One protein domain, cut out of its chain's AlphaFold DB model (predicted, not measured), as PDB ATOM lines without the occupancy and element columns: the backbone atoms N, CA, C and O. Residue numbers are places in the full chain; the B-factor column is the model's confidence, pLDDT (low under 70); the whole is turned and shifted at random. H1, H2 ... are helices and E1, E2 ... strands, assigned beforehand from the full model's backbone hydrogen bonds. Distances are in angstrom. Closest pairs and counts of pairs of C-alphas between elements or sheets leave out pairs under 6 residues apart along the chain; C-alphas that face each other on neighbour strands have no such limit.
ATOM      1  N   ASP A   3      -8.429  38.078 -29.004       82.56
ATOM      2  CA  ASP A   3      -9.357  38.997 -29.689       82.56
ATOM      3  C   ASP A   3     -10.677  38.330 -30.100       82.56
ATOM      4  O   ASP A   3     -11.712  38.973 -30.209       82.56
ATOM      5  N   GLU A   4     -10.637  37.012 -30.292       82.75
ATOM      6  CA  GLU A   4     -11.766  36.201 -30.764       82.75
ATOM      7  C   GLU A   4     -12.554  35.542 -29.626       82.75
ATOM      8  O   GLU A   4     -13.432  34.713 -29.867       82.75
ATOM      9  N   GLU A   5     -12.185  35.851 -28.380       86.81
ATOM     10  CA  GLU A   5     -12.675  35.206 -27.162       86.81
ATOM     11  C   GLU A   5     -12.670  33.664 -27.199       86.81
ATOM     12  O   GLU A   5     -13.509  33.000 -26.584       86.81
ATOM     13  N   ALA A   6     -11.706  33.091 -27.920       91.88
ATOM     14  CA  ALA A   6     -11.677  31.682 -28.282       91.88
ATOM     15  C   ALA A   6     -10.502  30.931 -27.642       91.88
ATOM     16  O   ALA A   6      -9.397  31.470 -27.496       91.88
ATOM     17  N   LEU A   7     -10.740  29.653 -27.341       94.00
ATOM     18  CA  LEU A   7      -9.703  28.665 -27.048       94.00
ATOM     19  C   LEU A   7      -9.148  28.115 -28.370       94.00
ATOM     20  O   LEU A   7      -9.715  28.376 -29.432       94.00
ATOM     21  N   ALA A   8      -8.070  27.336 -28.327       95.88
ATOM     22  CA  ALA A   8      -7.616  26.595 -29.501       95.88
ATOM     23  C   ALA A   8      -7.467  25.104 -29.203       95.88
ATOM     24  O   ALA A   8      -6.944  24.723 -28.160       95.88
ATOM     25  N   LEU A   9      -7.925  24.280 -30.142       96.69
ATOM     26  CA  LEU A   9      -7.765  22.833 -30.147       96.69
ATOM     27  C   LEU A   9      -6.658  22.459 -31.127       96.69
ATOM     28  O   LEU A   9      -6.738  22.811 -32.301       96.69
ATOM     29  N   VAL A  10      -5.655  21.736 -30.650       97.81
ATOM     30  CA  VAL A  10      -4.545  21.205 -31.441       97.81
ATOM     31  C   VAL A  10      -4.822  19.733 -31.726       97.81
ATOM     32  O   VAL A  10      -5.023  18.957 -30.789       97.81
ATOM     33  N   GLY A  11      -4.866  19.370 -33.008       96.00
ATOM     34  CA  GLY A  11      -5.030  17.988 -33.466       96.00
ATOM     35  C   GLY A  11      -3.716  17.341 -33.908       96.00
ATOM     36  O   GLY A  11      -2.679  17.999 -33.984       96.00
ATOM     37  N   ALA A  12      -3.774  16.048 -34.238       93.94
ATOM     38  CA  ALA A  12      -2.633  15.266 -34.736       93.94
ATOM     39  C   ALA A  12      -2.052  15.777 -36.069       93.94
ATOM     40  O   ALA A  12      -0.916  15.467 -36.407       93.94
ATOM     41  N   ASP A  13      -2.806  16.595 -36.806       92.12
ATOM     42  CA  ASP A  13      -2.338  17.303 -38.002       92.12
ATOM     43  C   ASP A  13      -1.439  18.513 -37.685       92.12
ATOM     44  O   ASP A  13      -0.993  19.208 -38.596       92.12
ATOM     45  N   GLY A  14      -1.188  18.791 -36.401       86.81
ATOM     46  CA  GLY A  14      -0.397  19.929 -35.935       86.81
ATOM     47  C   GLY A  14      -1.115  21.273 -36.075       86.81
ATOM     48  O   GLY A  14      -0.551  22.310 -35.724       86.81
ATOM     49  N   LEU A  15      -2.360  21.281 -36.563       91.62
ATOM     50  CA  LEU A  15      -3.130  22.500 -36.771       91.62
ATOM     51  C   LEU A  15      -3.918  22.872 -35.516       91.62
ATOM     52  O   LEU A  15      -4.550  22.034 -34.866       91.62
ATOM     53  N   ALA A  16      -3.930  24.171 -35.218       93.81
ATOM     54  CA  ALA A  16      -4.756  24.756 -34.174       93.81
ATOM     55  C   ALA A  16      -6.076  25.275 -34.764       93.81
ATOM     56  O   ALA A  16      -6.085  26.109 -35.669       93.81
ATOM     57  N   ARG A  17      -7.205  24.815 -34.223       95.88
ATOM     58  CA  ARG A  17      -8.555  25.277 -34.573       95.88
ATOM     59  C   ARG A  17      -9.122  26.117 -33.442       95.88
ATOM     60  O   ARG A  17      -9.104  25.687 -32.292       95.88
ATOM     61  N   LEU A  18      -9.653  27.297 -33.756       95.94
ATOM     62  CA  LEU A  18     -10.302  28.135 -32.751       95.94
ATOM     63  C   LEU A  18     -11.636  27.522 -32.312       95.94
ATOM     64  O   LEU A  18     -12.494  27.215 -33.138       95.94
ATOM     65  N   LEU A  19     -11.816  27.398 -31.002       93.12
ATOM     66  CA  LEU A  19     -13.058  26.990 -30.362       93.12
ATOM     67  C   LEU A  19     -13.711  28.219 -29.733       93.12
ATOM     68  O   LEU A  19     -13.206  28.761 -28.747       93.12
ATOM     69  N   ARG A  20     -14.843  28.650 -30.297       92.31
ATOM     70  CA  ARG A  20     -15.676  29.709 -29.715       92.31
ATOM     71  C   ARG A  20     -16.653  29.087 -28.711       92.31
ATOM     72  O   ARG A  20     -17.472  28.261 -29.118       92.31
ATOM     73  N   PRO A  21     -16.583  29.447 -27.420       89.88
ATOM     74  CA  PRO A  21     -17.508  28.930 -26.418       89.88
ATOM     75  C   PRO A  21     -18.951  29.340 -26.726       89.88
ATOM     76  O   PRO A  21     -19.230  30.521 -26.935       89.88
ATOM     77  N   ARG A  22     -19.871  28.373 -26.700       90.94
ATOM     78  CA  ARG A  22     -21.317  28.635 -26.671       90.94
ATOM     79  C   ARG A  22     -21.666  29.176 -25.292       90.94
ATOM     80  O   ARG A  22     -21.495  28.452 -24.317       90.94
ATOM     81  N   ARG A  23     -22.043  30.452 -25.187       87.06
ATOM     82  CA  ARG A  23     -22.141  31.160 -23.898       87.06
ATOM     83  C   ARG A  23     -23.125  30.473 -22.948       87.06
ATOM     84  O   ARG A  23     -22.782  30.258 -21.795       87.06
ATOM     85  N   GLU A  24     -24.257  30.039 -23.484       92.62
ATOM     86  CA  GLU A  24     -25.328  29.316 -22.800       92.62
ATOM     87  C   GLU A  24     -24.888  27.970 -22.200       92.62
ATOM     88  O   GLU A  24     -25.456  27.506 -21.218       92.62
ATOM     89  N   ALA A  25     -23.840  27.341 -22.743       92.00
ATOM     90  CA  ALA A  25     -23.303  26.092 -22.202       92.00
ATOM     91  C   ALA A  25     -22.455  26.305 -20.933       92.00
ATOM     92  O   ALA A  25     -21.989  25.338 -20.340       92.00
ATOM     93  N   PHE A  26     -22.217  27.558 -20.539       93.06
ATOM     94  CA  PHE A  26     -21.358  27.927 -19.416       93.06
ATOM     95  C   PHE A  26     -22.069  28.848 -18.418       93.06
ATOM     96  O   PHE A  26     -21.410  29.577 -17.672       93.06
ATOM     97  N   ASP A  27     -23.402  28.817 -18.382       92.44
ATOM     98  CA  ASP A  27     -24.179  29.545 -17.383       92.44
ATOM     99  C   ASP A  27     -23.773  29.105 -15.966       92.44
ATOM    100  O   ASP A  27     -23.668  27.919 -15.653       92.44
ATOM    101  N   GLY A  28     -23.474  30.080 -15.102       90.19
ATOM    102  CA  GLY A  28     -22.967  29.829 -13.747       90.19
ATOM    103  C   GLY A  28     -21.494  29.404 -13.666       90.19
ATOM    104  O   GLY A  28     -20.972  29.233 -12.563       90.19
ATOM    105  N   VAL A  29     -20.787  29.278 -14.794       92.25
ATOM    106  CA  VAL A  29     -19.345  28.997 -14.825       92.25
ATOM    107  C   VAL A  29     -18.569  30.313 -14.833       92.25
ATOM    108  O   VAL A  29     -18.856  31.229 -15.605       92.25
ATOM    109  N   VAL A  30     -17.538  30.409 -13.989       91.06
ATOM    110  CA  VAL A  30     -16.640  31.573 -13.965       91.06
ATOM    111  C   VAL A  30     -16.059  31.809 -15.363       91.06
ATOM    112  O   VAL A  30     -15.639  30.866 -16.033       91.06
ATOM    113  N   ALA A  31     -15.994  33.072 -15.798       89.56
ATOM    114  CA  ALA A  31     -15.489  33.484 -17.112       89.56
ATOM    115  C   ALA A  31     -13.952  33.358 -17.239       89.56
ATOM    116  O   ALA A  31     -13.240  34.325 -17.513       89.56
ATOM    117  N   LEU A  32     -13.450  32.142 -17.034       93.06
ATOM    118  CA  LEU A  32     -12.071  31.699 -17.181       93.06
ATOM    119  C   LEU A  32     -12.056  30.485 -18.110       93.06
ATOM    120  O   LEU A  32     -12.854  29.562 -17.951       93.06
ATOM    121  N   ASP A  33     -11.120  30.448 -19.054       94.44
ATOM    122  CA  ASP A  33     -11.021  29.324 -19.993       94.44
ATOM    123  C   ASP A  33     -10.714  28.001 -19.280       94.44
ATOM    124  O   ASP A  33     -11.239  26.960 -19.667       94.44
ATOM    125  N   SER A  34      -9.954  28.036 -18.183       94.31
ATOM    126  CA  SER A  34      -9.721  26.860 -17.339       94.31
ATOM    127  C   SER A  34     -10.988  26.370 -16.633       94.31
ATOM    128  O   SER A  34     -11.166  25.166 -16.481       94.31
ATOM    129  N   ALA A  35     -11.887  27.273 -16.223       94.62
ATOM    130  CA  ALA A  35     -13.161  26.909 -15.599       94.62
ATOM    131  C   ALA A  35     -14.112  26.278 -16.617       94.62
ATOM    132  O   ALA A  35     -14.746  25.268 -16.324       94.62
ATOM    133  N   ARG A  36     -14.136  26.812 -17.841       93.50
ATOM    134  CA  ARG A  36     -14.860  26.206 -18.964       93.50
ATOM    135  C   ARG A  36     -14.315  24.820 -19.297       93.50
ATOM    136  O   ARG A  36     -15.099  23.895 -19.467       93.50
ATOM    137  N   LEU A  37     -12.991  24.655 -19.341       93.19
ATOM    138  CA  LEU A  37     -12.379  23.353 -19.608       93.19
ATOM    139  C   LEU A  37     -12.682  22.341 -18.493       93.19
ATOM    140  O   LEU A  37     -13.032  21.207 -18.796       93.19
ATOM    141  N   ALA A  38     -12.622  22.756 -17.224       92.75
ATOM    142  CA  ALA A  38     -13.003  21.912 -16.091       92.75
ATOM    143  C   ALA A  38     -14.489  21.509 -16.140       92.75
ATOM    144  O   ALA A  38     -14.827  20.362 -15.857       92.75
ATOM    145  N   HIS A  39     -15.374  22.424 -16.550       92.94
ATOM    146  CA  HIS A  39     -16.792  22.125 -16.758       92.94
ATOM    147  C   HIS A  39     -16.999  21.082 -17.870       92.94
ATOM    148  O   HIS A  39     -17.728  20.114 -17.679       92.94
ATOM    149  N   VAL A  40     -16.309  21.234 -19.007       92.25
ATOM    150  CA  VAL A  40     -16.365  20.259 -20.111       92.25
ATOM    151  C   VAL A  40     -15.789  18.909 -19.690       92.25
ATOM    152  O   VAL A  40     -16.386  17.883 -19.998       92.25
ATOM    153  N   GLN A  41     -14.673  18.885 -18.958       91.19
ATOM    154  CA  GLN A  41     -14.089  17.647 -18.438       91.19
ATOM    155  C   GLN A  41     -15.104  16.871 -17.592       91.19
ATOM    156  O   GLN A  41     -15.300  15.680 -17.816       91.19
ATOM    157  N   ALA A  42     -15.787  17.551 -16.668       90.81
ATOM    158  CA  ALA A  42     -16.805  16.928 -15.828       90.81
ATOM    159  C   ALA A  42     -17.955  16.310 -16.647       90.81
ATOM    160  O   ALA A  42     -18.523  15.304 -16.231       90.81
ATOM    161  N   ALA A  43     -18.276  16.880 -17.814       90.69
ATOM    162  CA  ALA A  43     -19.297  16.354 -18.719       90.69
ATOM    163  C   ALA A  43     -18.803  15.199 -19.612       90.69
ATOM    164  O   ALA A  43     -19.603  14.349 -19.998       90.69
ATOM    165  N   LEU A  44     -17.511  15.162 -19.958       88.94
ATOM    166  CA  LEU A  44     -16.916  14.114 -20.799       88.94
ATOM    167  C   LEU A  44     -16.625  12.813 -20.033       88.94
ATOM    168  O   LEU A  44     -16.522  11.758 -20.657       88.94
ATOM    169  N   GLY A  45     -16.513  12.869 -18.703       86.62
ATOM    170  CA  GLY A  45     -16.207  11.708 -17.867       86.62
ATOM    171  C   GLY A  45     -14.704  11.447 -17.760       86.62
ATOM    172  O   GLY A  45     -13.931  12.373 -17.511       86.62
ATOM    173  N   ASP A  46     -14.289  10.186 -17.910       87.19
ATOM    174  CA  ASP A  46     -12.893   9.768 -17.735       87.19
ATOM    175  C   ASP A  46     -12.013  10.248 -18.898       87.19
ATOM    176  O   ASP A  46     -11.879   9.603 -19.939       87.19
ATOM    177  N   VAL A  47     -11.403  11.415 -18.700       91.06
ATOM    178  CA  VAL A  47     -10.381  11.984 -19.579       91.06
ATOM    179  C   VAL A  47      -9.140  12.277 -18.747       91.06
ATOM    180  O   VAL A  47      -9.198  13.017 -17.760       91.06
ATOM    181  N   GLU A  48      -8.000  11.729 -19.165       91.81
ATOM    182  CA  GLU A  48      -6.709  12.048 -18.562       91.81
ATOM    183  C   GLU A  48      -6.254  13.448 -18.997       91.81
ATOM    184  O   GLU A  48      -6.190  13.760 -20.189       91.81
ATOM    185  N   ILE A  49      -5.917  14.302 -18.026       92.00
ATOM    186  CA  ILE A  49      -5.414  15.654 -18.286       92.00
ATOM    187  C   ILE A  49      -3.981  15.775 -17.785       92.00
ATOM    188  O   ILE A  49      -3.705  15.688 -16.588       92.00
ATOM    189  N   THR A  50      -3.083  16.097 -18.712       94.38
ATOM    190  CA  THR A  50      -1.721  16.537 -18.410       94.38
ATOM    191  C   THR A  50      -1.556  18.013 -18.771       94.38
ATOM    192  O   THR A  50      -2.273  18.561 -19.606       94.38
ATOM    193  N   TYR A  51      -0.621  18.690 -18.104       94.44
ATOM    194  CA  TYR A  51      -0.383  20.122 -18.289       94.44
ATOM    195  C   TYR A  51       1.007  20.337 -18.863       94.44
ATOM    196  O   TYR A  51       1.984  19.852 -18.293       94.44
ATOM    197  N   GLN A  52       1.094  21.112 -19.940       95.19
ATOM    198  CA  GLN A  52       2.360  21.486 -20.560       95.19
ATOM    199  C   GLN A  52       2.612  22.984 -20.450       95.19
ATOM    200  O   GLN A  52       1.684  23.793 -20.373       95.19
ATOM    201  N   HIS A  53       3.890  23.349 -20.418       90.00
ATOM    202  CA  HIS A  53       4.317  24.739 -20.402       90.00
ATOM    203  C   HIS A  53       4.702  25.181 -21.815       90.00
ATOM    204  O   HIS A  53       5.752  24.794 -22.320       90.00
ATOM    205  N   GLY A  54       3.855  26.007 -22.428       91.38
ATOM    206  CA  GLY A  54       4.088  26.557 -23.764       91.38
ATOM    207  C   GLY A  54       3.390  25.780 -24.879       91.38
ATOM    208  O   GLY A  54       3.006  24.622 -24.722       91.38
ATOM    209  N   VAL A  55       3.202  26.460 -26.010       93.94
ATOM    210  CA  VAL A  55       2.473  25.938 -27.176       93.94
ATOM    211  C   VAL A  55       3.231  24.777 -27.812       93.94
ATOM    212  O   VAL A  55       2.647  23.735 -28.089       93.94
ATOM    213  N   ASP A  56       4.542  24.926 -27.968       95.31
ATOM    214  CA  ASP A  56       5.429  23.979 -28.644       95.31
ATOM    215  C   ASP A  56       5.376  22.596 -27.979       95.31
ATOM    216  O   ASP A  56       5.293  21.572 -28.653       95.31
ATOM    217  N   GLN A  57       5.326  22.569 -26.644       96.00
ATOM    218  CA  GLN A  57       5.231  21.336 -25.862       96.00
ATOM    219  C   GLN A  57       3.871  20.647 -26.007       96.00
ATOM    220  O   GLN A  57       3.798  19.419 -25.990       96.00
ATOM    221  N   VAL A  58       2.792  21.423 -26.161       96.94
ATOM    222  CA  VAL A  58       1.455  20.885 -26.444       96.94
ATOM    223  C   VAL A  58       1.423  20.276 -27.843       96.94
ATOM    224  O   VAL A  58       0.973  19.145 -27.997       96.94
ATOM    225  N   VAL A  59       1.940  20.989 -28.847       96.38
ATOM    226  CA  VAL A  59       1.997  20.498 -30.232       96.38
ATOM    227  C   VAL A  59       2.837  19.224 -30.317       96.38
ATOM    228  O   VAL A  59       2.374  18.235 -30.878       96.38
ATOM    229  N   ALA A  60       4.018  19.204 -29.692       95.94
ATOM    230  CA  ALA A  60       4.867  18.018 -29.636       95.94
ATOM    231  C   ALA A  60       4.173  16.847 -28.926       95.94
ATOM    232  O   ALA A  60       4.224  15.722 -29.403       95.94
ATOM    233  N   ALA A  61       3.470  17.091 -27.812       97.44
ATOM    234  CA  ALA A  61       2.745  16.032 -27.107       97.44
ATOM    235  C   ALA A  61       1.686  15.349 -27.974       97.44
ATOM    236  O   ALA A  61       1.533  14.132 -27.897       97.44
ATOM    237  N   VAL A  62       0.989  16.120 -28.805       97.75
ATOM    238  CA  VAL A  62      -0.009  15.577 -29.727       97.75
ATOM    239  C   VAL A  62       0.660  14.872 -30.911       97.75
ATOM    240  O   VAL A  62       0.280  13.754 -31.245       97.75
ATOM    241  N   ALA A  63       1.691  15.480 -31.507       96.00
ATOM    242  CA  ALA A  63       2.416  14.909 -32.644       96.00
ATOM    243  C   ALA A  63       3.123  13.583 -32.301       96.00
ATOM    244  O   ALA A  63       3.109  12.652 -33.103       96.00
ATOM    245  N   ASP A  64       3.674  13.469 -31.090       95.75
ATOM    246  CA  ASP A  64       4.349  12.261 -30.597       95.75
ATOM    247  C   ASP A  64       3.364  11.160 -30.145       95.75
ATOM    248  O   ASP A  64       3.787  10.107 -29.669       95.75
ATOM    249  N   GLY A  65       2.050  11.409 -30.201       96.31
ATOM    250  CA  GLY A  65       1.023  10.481 -29.718       96.31
ATOM    251  C   GLY A  65       0.939  10.356 -28.192       96.31
ATOM    252  O   GLY A  65       0.245   9.475 -27.688       96.31
ATOM    253  N   ARG A  66       1.611  11.238 -27.437       96.81
ATOM    254  CA  ARG A  66       1.531  11.301 -25.963       96.81
ATOM    255  C   ARG A  66       0.208  11.891 -25.470       96.81
ATOM    256  O   ARG A  66      -0.140  11.712 -24.308       96.81
ATOM    257  N   ALA A  67      -0.514  12.602 -26.333       97.19
ATOM    258  CA  ALA A  67      -1.867  13.086 -26.101       97.19
ATOM    259  C   ALA A  67      -2.693  12.974 -27.390       97.19
ATOM    260  O   ALA A  67      -2.173  13.169 -28.483       97.19
ATOM    261  N   GLN A  68      -3.995  12.705 -27.270       96.00
ATOM    262  CA  GLN A  68      -4.900  12.668 -28.431       96.00
ATOM    263  C   GLN A  68      -5.237  14.074 -28.949       96.00
ATOM    264  O   GLN A  68      -5.451  14.266 -30.143       96.00
ATOM    265  N   TRP A  69      -5.287  15.049 -28.039       96.25
ATOM    266  CA  TRP A  69      -5.643  16.436 -28.316       96.25
ATOM    267  C   TRP A  69      -4.871  17.377 -27.397       96.25
ATOM    268  O   TRP A  69      -4.580  17.043 -26.248       96.25
ATOM    269  N   GLY A  70      -4.596  18.580 -27.890       97.12
ATOM    270  CA  GLY A  70      -4.074  19.686 -27.096       97.12
ATOM    271  C   GLY A  70      -5.108  20.797 -26.978       97.12
ATOM    272  O   GLY A  70      -5.793  21.105 -27.950       97.12
ATOM    273  N   VAL A  71      -5.214  21.434 -25.812       96.31
ATOM    274  CA  VAL A  71      -6.071  22.614 -25.626       96.31
ATOM    275  C   VAL A  71      -5.216  23.780 -25.152       96.31
ATOM    276  O   VAL A  71      -4.545  23.694 -24.125       96.31
ATOM    277  N   LEU A  72      -5.247  24.880 -25.897       95.75
ATOM    278  CA  LEU A  72      -4.588  26.128 -25.536       95.75
ATOM    279  C   LEU A  72      -5.627  27.087 -24.956       95.75
ATOM    280  O   LEU A  72      -6.680  27.326 -25.556       95.75
ATOM    281  N   LEU A  73      -5.308  27.646 -23.792       94.62
ATOM    282  CA  LEU A  73      -6.170  28.563 -23.052       94.62
ATOM    283  C   LEU A  73      -5.658  29.992 -23.193       94.62
ATOM    284  O   LEU A  73      -4.448  30.221 -23.264       94.62
ATOM    285  N   ARG A  74      -6.565  30.970 -23.173       93.62
ATOM    286  CA  ARG A  74      -6.156  32.364 -22.986       93.62
ATOM    287  C   ARG A  74      -5.641  32.541 -21.550       93.62
ATOM    288  O   ARG A  74      -6.205  31.946 -20.626       93.62
ATOM    289  N   PRO A  75      -4.591  33.351 -21.334       91.94
ATOM    290  CA  PRO A  75      -4.079  33.602 -19.993       91.94
ATOM    291  C   PRO A  75      -5.127  34.335 -19.147       91.94
ATOM    292  O   PRO A  75      -5.768  35.277 -19.614       91.94
ATOM    293  N   ALA A  76      -5.280  33.924 -17.887       93.25
ATOM    294  CA  ALA A  76      -6.106  34.652 -16.932       93.25
ATOM    295  C   ALA A  76      -5.488  36.029 -16.645       93.25
ATOM    296  O   ALA A  76      -4.309  36.138 -16.301       93.25
ATOM    297  N   THR A  77      -6.287  37.086 -16.768       92.62
ATOM    298  CA  THR A  77      -5.851  38.453 -16.461       92.62
ATOM    299  C   THR A  77      -5.824  38.704 -14.954       92.62
ATOM    300  O   THR A  77      -6.565  38.083 -14.191       92.62
ATOM    301  N   VAL A  78      -5.025  39.682 -14.513       93.25
ATOM    302  CA  VAL A  78      -5.004  40.123 -13.104       93.25
ATOM    303  C   VAL A  78      -6.397  40.552 -12.632       93.25
ATOM    304  O   VAL A  78      -6.793  40.211 -11.521       93.25
ATOM    305  N   ALA A  79      -7.168  41.228 -13.489       94.62
ATOM    306  CA  ALA A  79      -8.539  41.631 -13.184       94.62
ATOM    307  C   ALA A  79      -9.462  40.423 -12.943       94.62
ATOM    308  O   ALA A  79     -10.192  40.406 -11.955       94.62
ATOM    309  N   GLN A  80      -9.391  39.385 -13.785       94.75
ATOM    310  CA  GLN A  80     -10.167  38.152 -13.587       94.75
ATOM    311  C   GLN A  80      -9.749  37.412 -12.312       94.75
ATOM    312  O   GLN A  80     -10.609  36.932 -11.576       94.75
ATOM    313  N   ILE A  81      -8.445  37.346 -12.024       94.69
ATOM    314  CA  ILE A  81      -7.920  36.723 -10.800       94.69
ATOM    315  C   ILE A  81      -8.457  37.454  -9.565       94.69
ATOM    316  O   ILE A  81      -8.977  36.816  -8.649       94.69
ATOM    317  N   ALA A  82      -8.372  38.787  -9.552       94.88
ATOM    318  CA  ALA A  82      -8.867  39.609  -8.457       94.88
ATOM    319  C   ALA A  82     -10.385  39.474  -8.293       94.88
ATOM    320  O   ALA A  82     -10.851  39.271  -7.175       94.88
ATOM    321  N   ALA A  83     -11.158  39.545  -9.378       94.81
ATOM    322  CA  ALA A  83     -12.611  39.398  -9.332       94.81
ATOM    323  C   ALA A  83     -13.024  38.025  -8.779       94.81
ATOM    324  O   ALA A  83     -13.865  37.943  -7.886       94.81
ATOM    325  N   ASN A  84     -12.376  36.954  -9.247       94.62
ATOM    326  CA  ASN A  84     -12.620  35.603  -8.755       94.62
ATOM    327  C   ASN A  84     -12.306  35.477  -7.251       94.62
ATOM    328  O   ASN A  84     -13.074  34.863  -6.512       94.62
ATOM    329  N   ALA A  85     -11.204  36.076  -6.788       94.06
ATOM    330  CA  ALA A  85     -10.837  36.080  -5.374       94.06
ATOM    331  C   ALA A  85     -11.835  36.866  -4.502       94.06
ATOM    332  O   ALA A  85     -12.251  36.361  -3.463       94.06
ATOM    333  N   HIS A  86     -12.264  38.060  -4.931       96.00
ATOM    334  CA  HIS A  86     -13.264  38.860  -4.205       96.00
ATOM    335  C   HIS A  86     -14.630  38.167  -4.131       96.00
ATOM    336  O   HIS A  86     -15.343  38.327  -3.147       96.00
ATOM    337  N   ALA A  87     -14.973  37.361  -5.138       94.25
ATOM    338  CA  ALA A  87     -16.173  36.532  -5.128       94.25
ATOM    339  C   ALA A  87     -16.067  35.301  -4.202       94.25
ATOM    340  O   ALA A  87     -17.015  34.526  -4.110       94.25
ATOM    341  N   GLY A  88     -14.919  35.072  -3.549       93.62
ATOM    342  CA  GLY A  88     -14.678  33.885  -2.719       93.62
ATOM    343  C   GLY A  88     -14.611  32.574  -3.513       93.62
ATOM    344  O   GLY A  88     -14.676  31.492  -2.931       93.62
TER     345      GLY A  88
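This is residues 3 to 88 of the 112 residues of the protein "DUF1015 family protein" of Acidimicrobiia bacterium (UniProt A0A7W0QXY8). A small three-stranded sheet, E2, E1 and E3, has four helices set loosely round it: H3 packs beside its edge strand E3, H2 grazes it with residues 33 to 37, and H1 and H4 lie off it. H4 forms one end of the long axis, well away from the sheet, while residues 42 to 47 stick out at the far end of H2. The printed part has 86 residues, with four named helices and three named strands in the order E1, E2, H1, H2, H3, E3, H4, and its class is mixed, helices and strands. The sheet has the order E2, E1, E3 and is antiparallel. The whole is only just compact, close to loose, with a radius of gyration of the C-alphas of 13.9 A, and spans 41 by 27 by 22 A.

In the sheet, E1 covers residues 7 to 10 and is 10.1 A long, beginning at C-alpha 7 at (-9.703, 28.665, -27.048). E2 covers residues 16 to 19 and is 9.4 A long; E3 covers residues 70 to 72. H3, residues 55 to 63, is 12.3 A long. H2, residues 33 to 44, is the longest helix at 16.3 A, beginning at C-alpha 33 at (-11.021, 29.324, -19.993). H1 is residues 23 to 26. H4, residues 78 to 86, is 12.2 A long and ends at C-alpha 86 at (-13.264, 38.860, -4.205).

E1 is the inner strand, and E2 and E3 are edge strands. E1 and E2 form a hairpin, antiparallel at 144 degrees, with N 9 and O 17 2.8 A apart, within hydrogen-bond range. E1 and E3 are antiparallel at 153 degrees, with N 10 and O 70 2.8 A apart, also within range. H3 is on the sheet but only grazes it; the closest C-alphas of H3 and E3 are those of Val 58 and Gly 70, 5.7 A apart. H2 is on the sheet but only grazes it; its closest C-alpha to E1 is that of Asp 33, 7.2 A from that of Leu 7. H2 and H3 are apart. H1 is close to but not clearly touching H2, the closest C-alphas being those of Phe 26 and Arg 36, 6.7 A apart. H4 is not on the sheet and is apart from H1, H2 and H3. In H2, H3 and H4 every O i to N i+4 pair is within hydrogen-bond range; H1 is too short for such a pair.

The outline is elongated, only just, and the two C-alphas farthest apart are those of Asp 13 and His 86, 41.5 A. The printed part, residues 3 to 88, has no cut. No link is long; those from E1 to E2, E2 to H1 and E3 to H4 are tight. The mean pLDDT of the printed part is 93.2, and no printed residue is under 70.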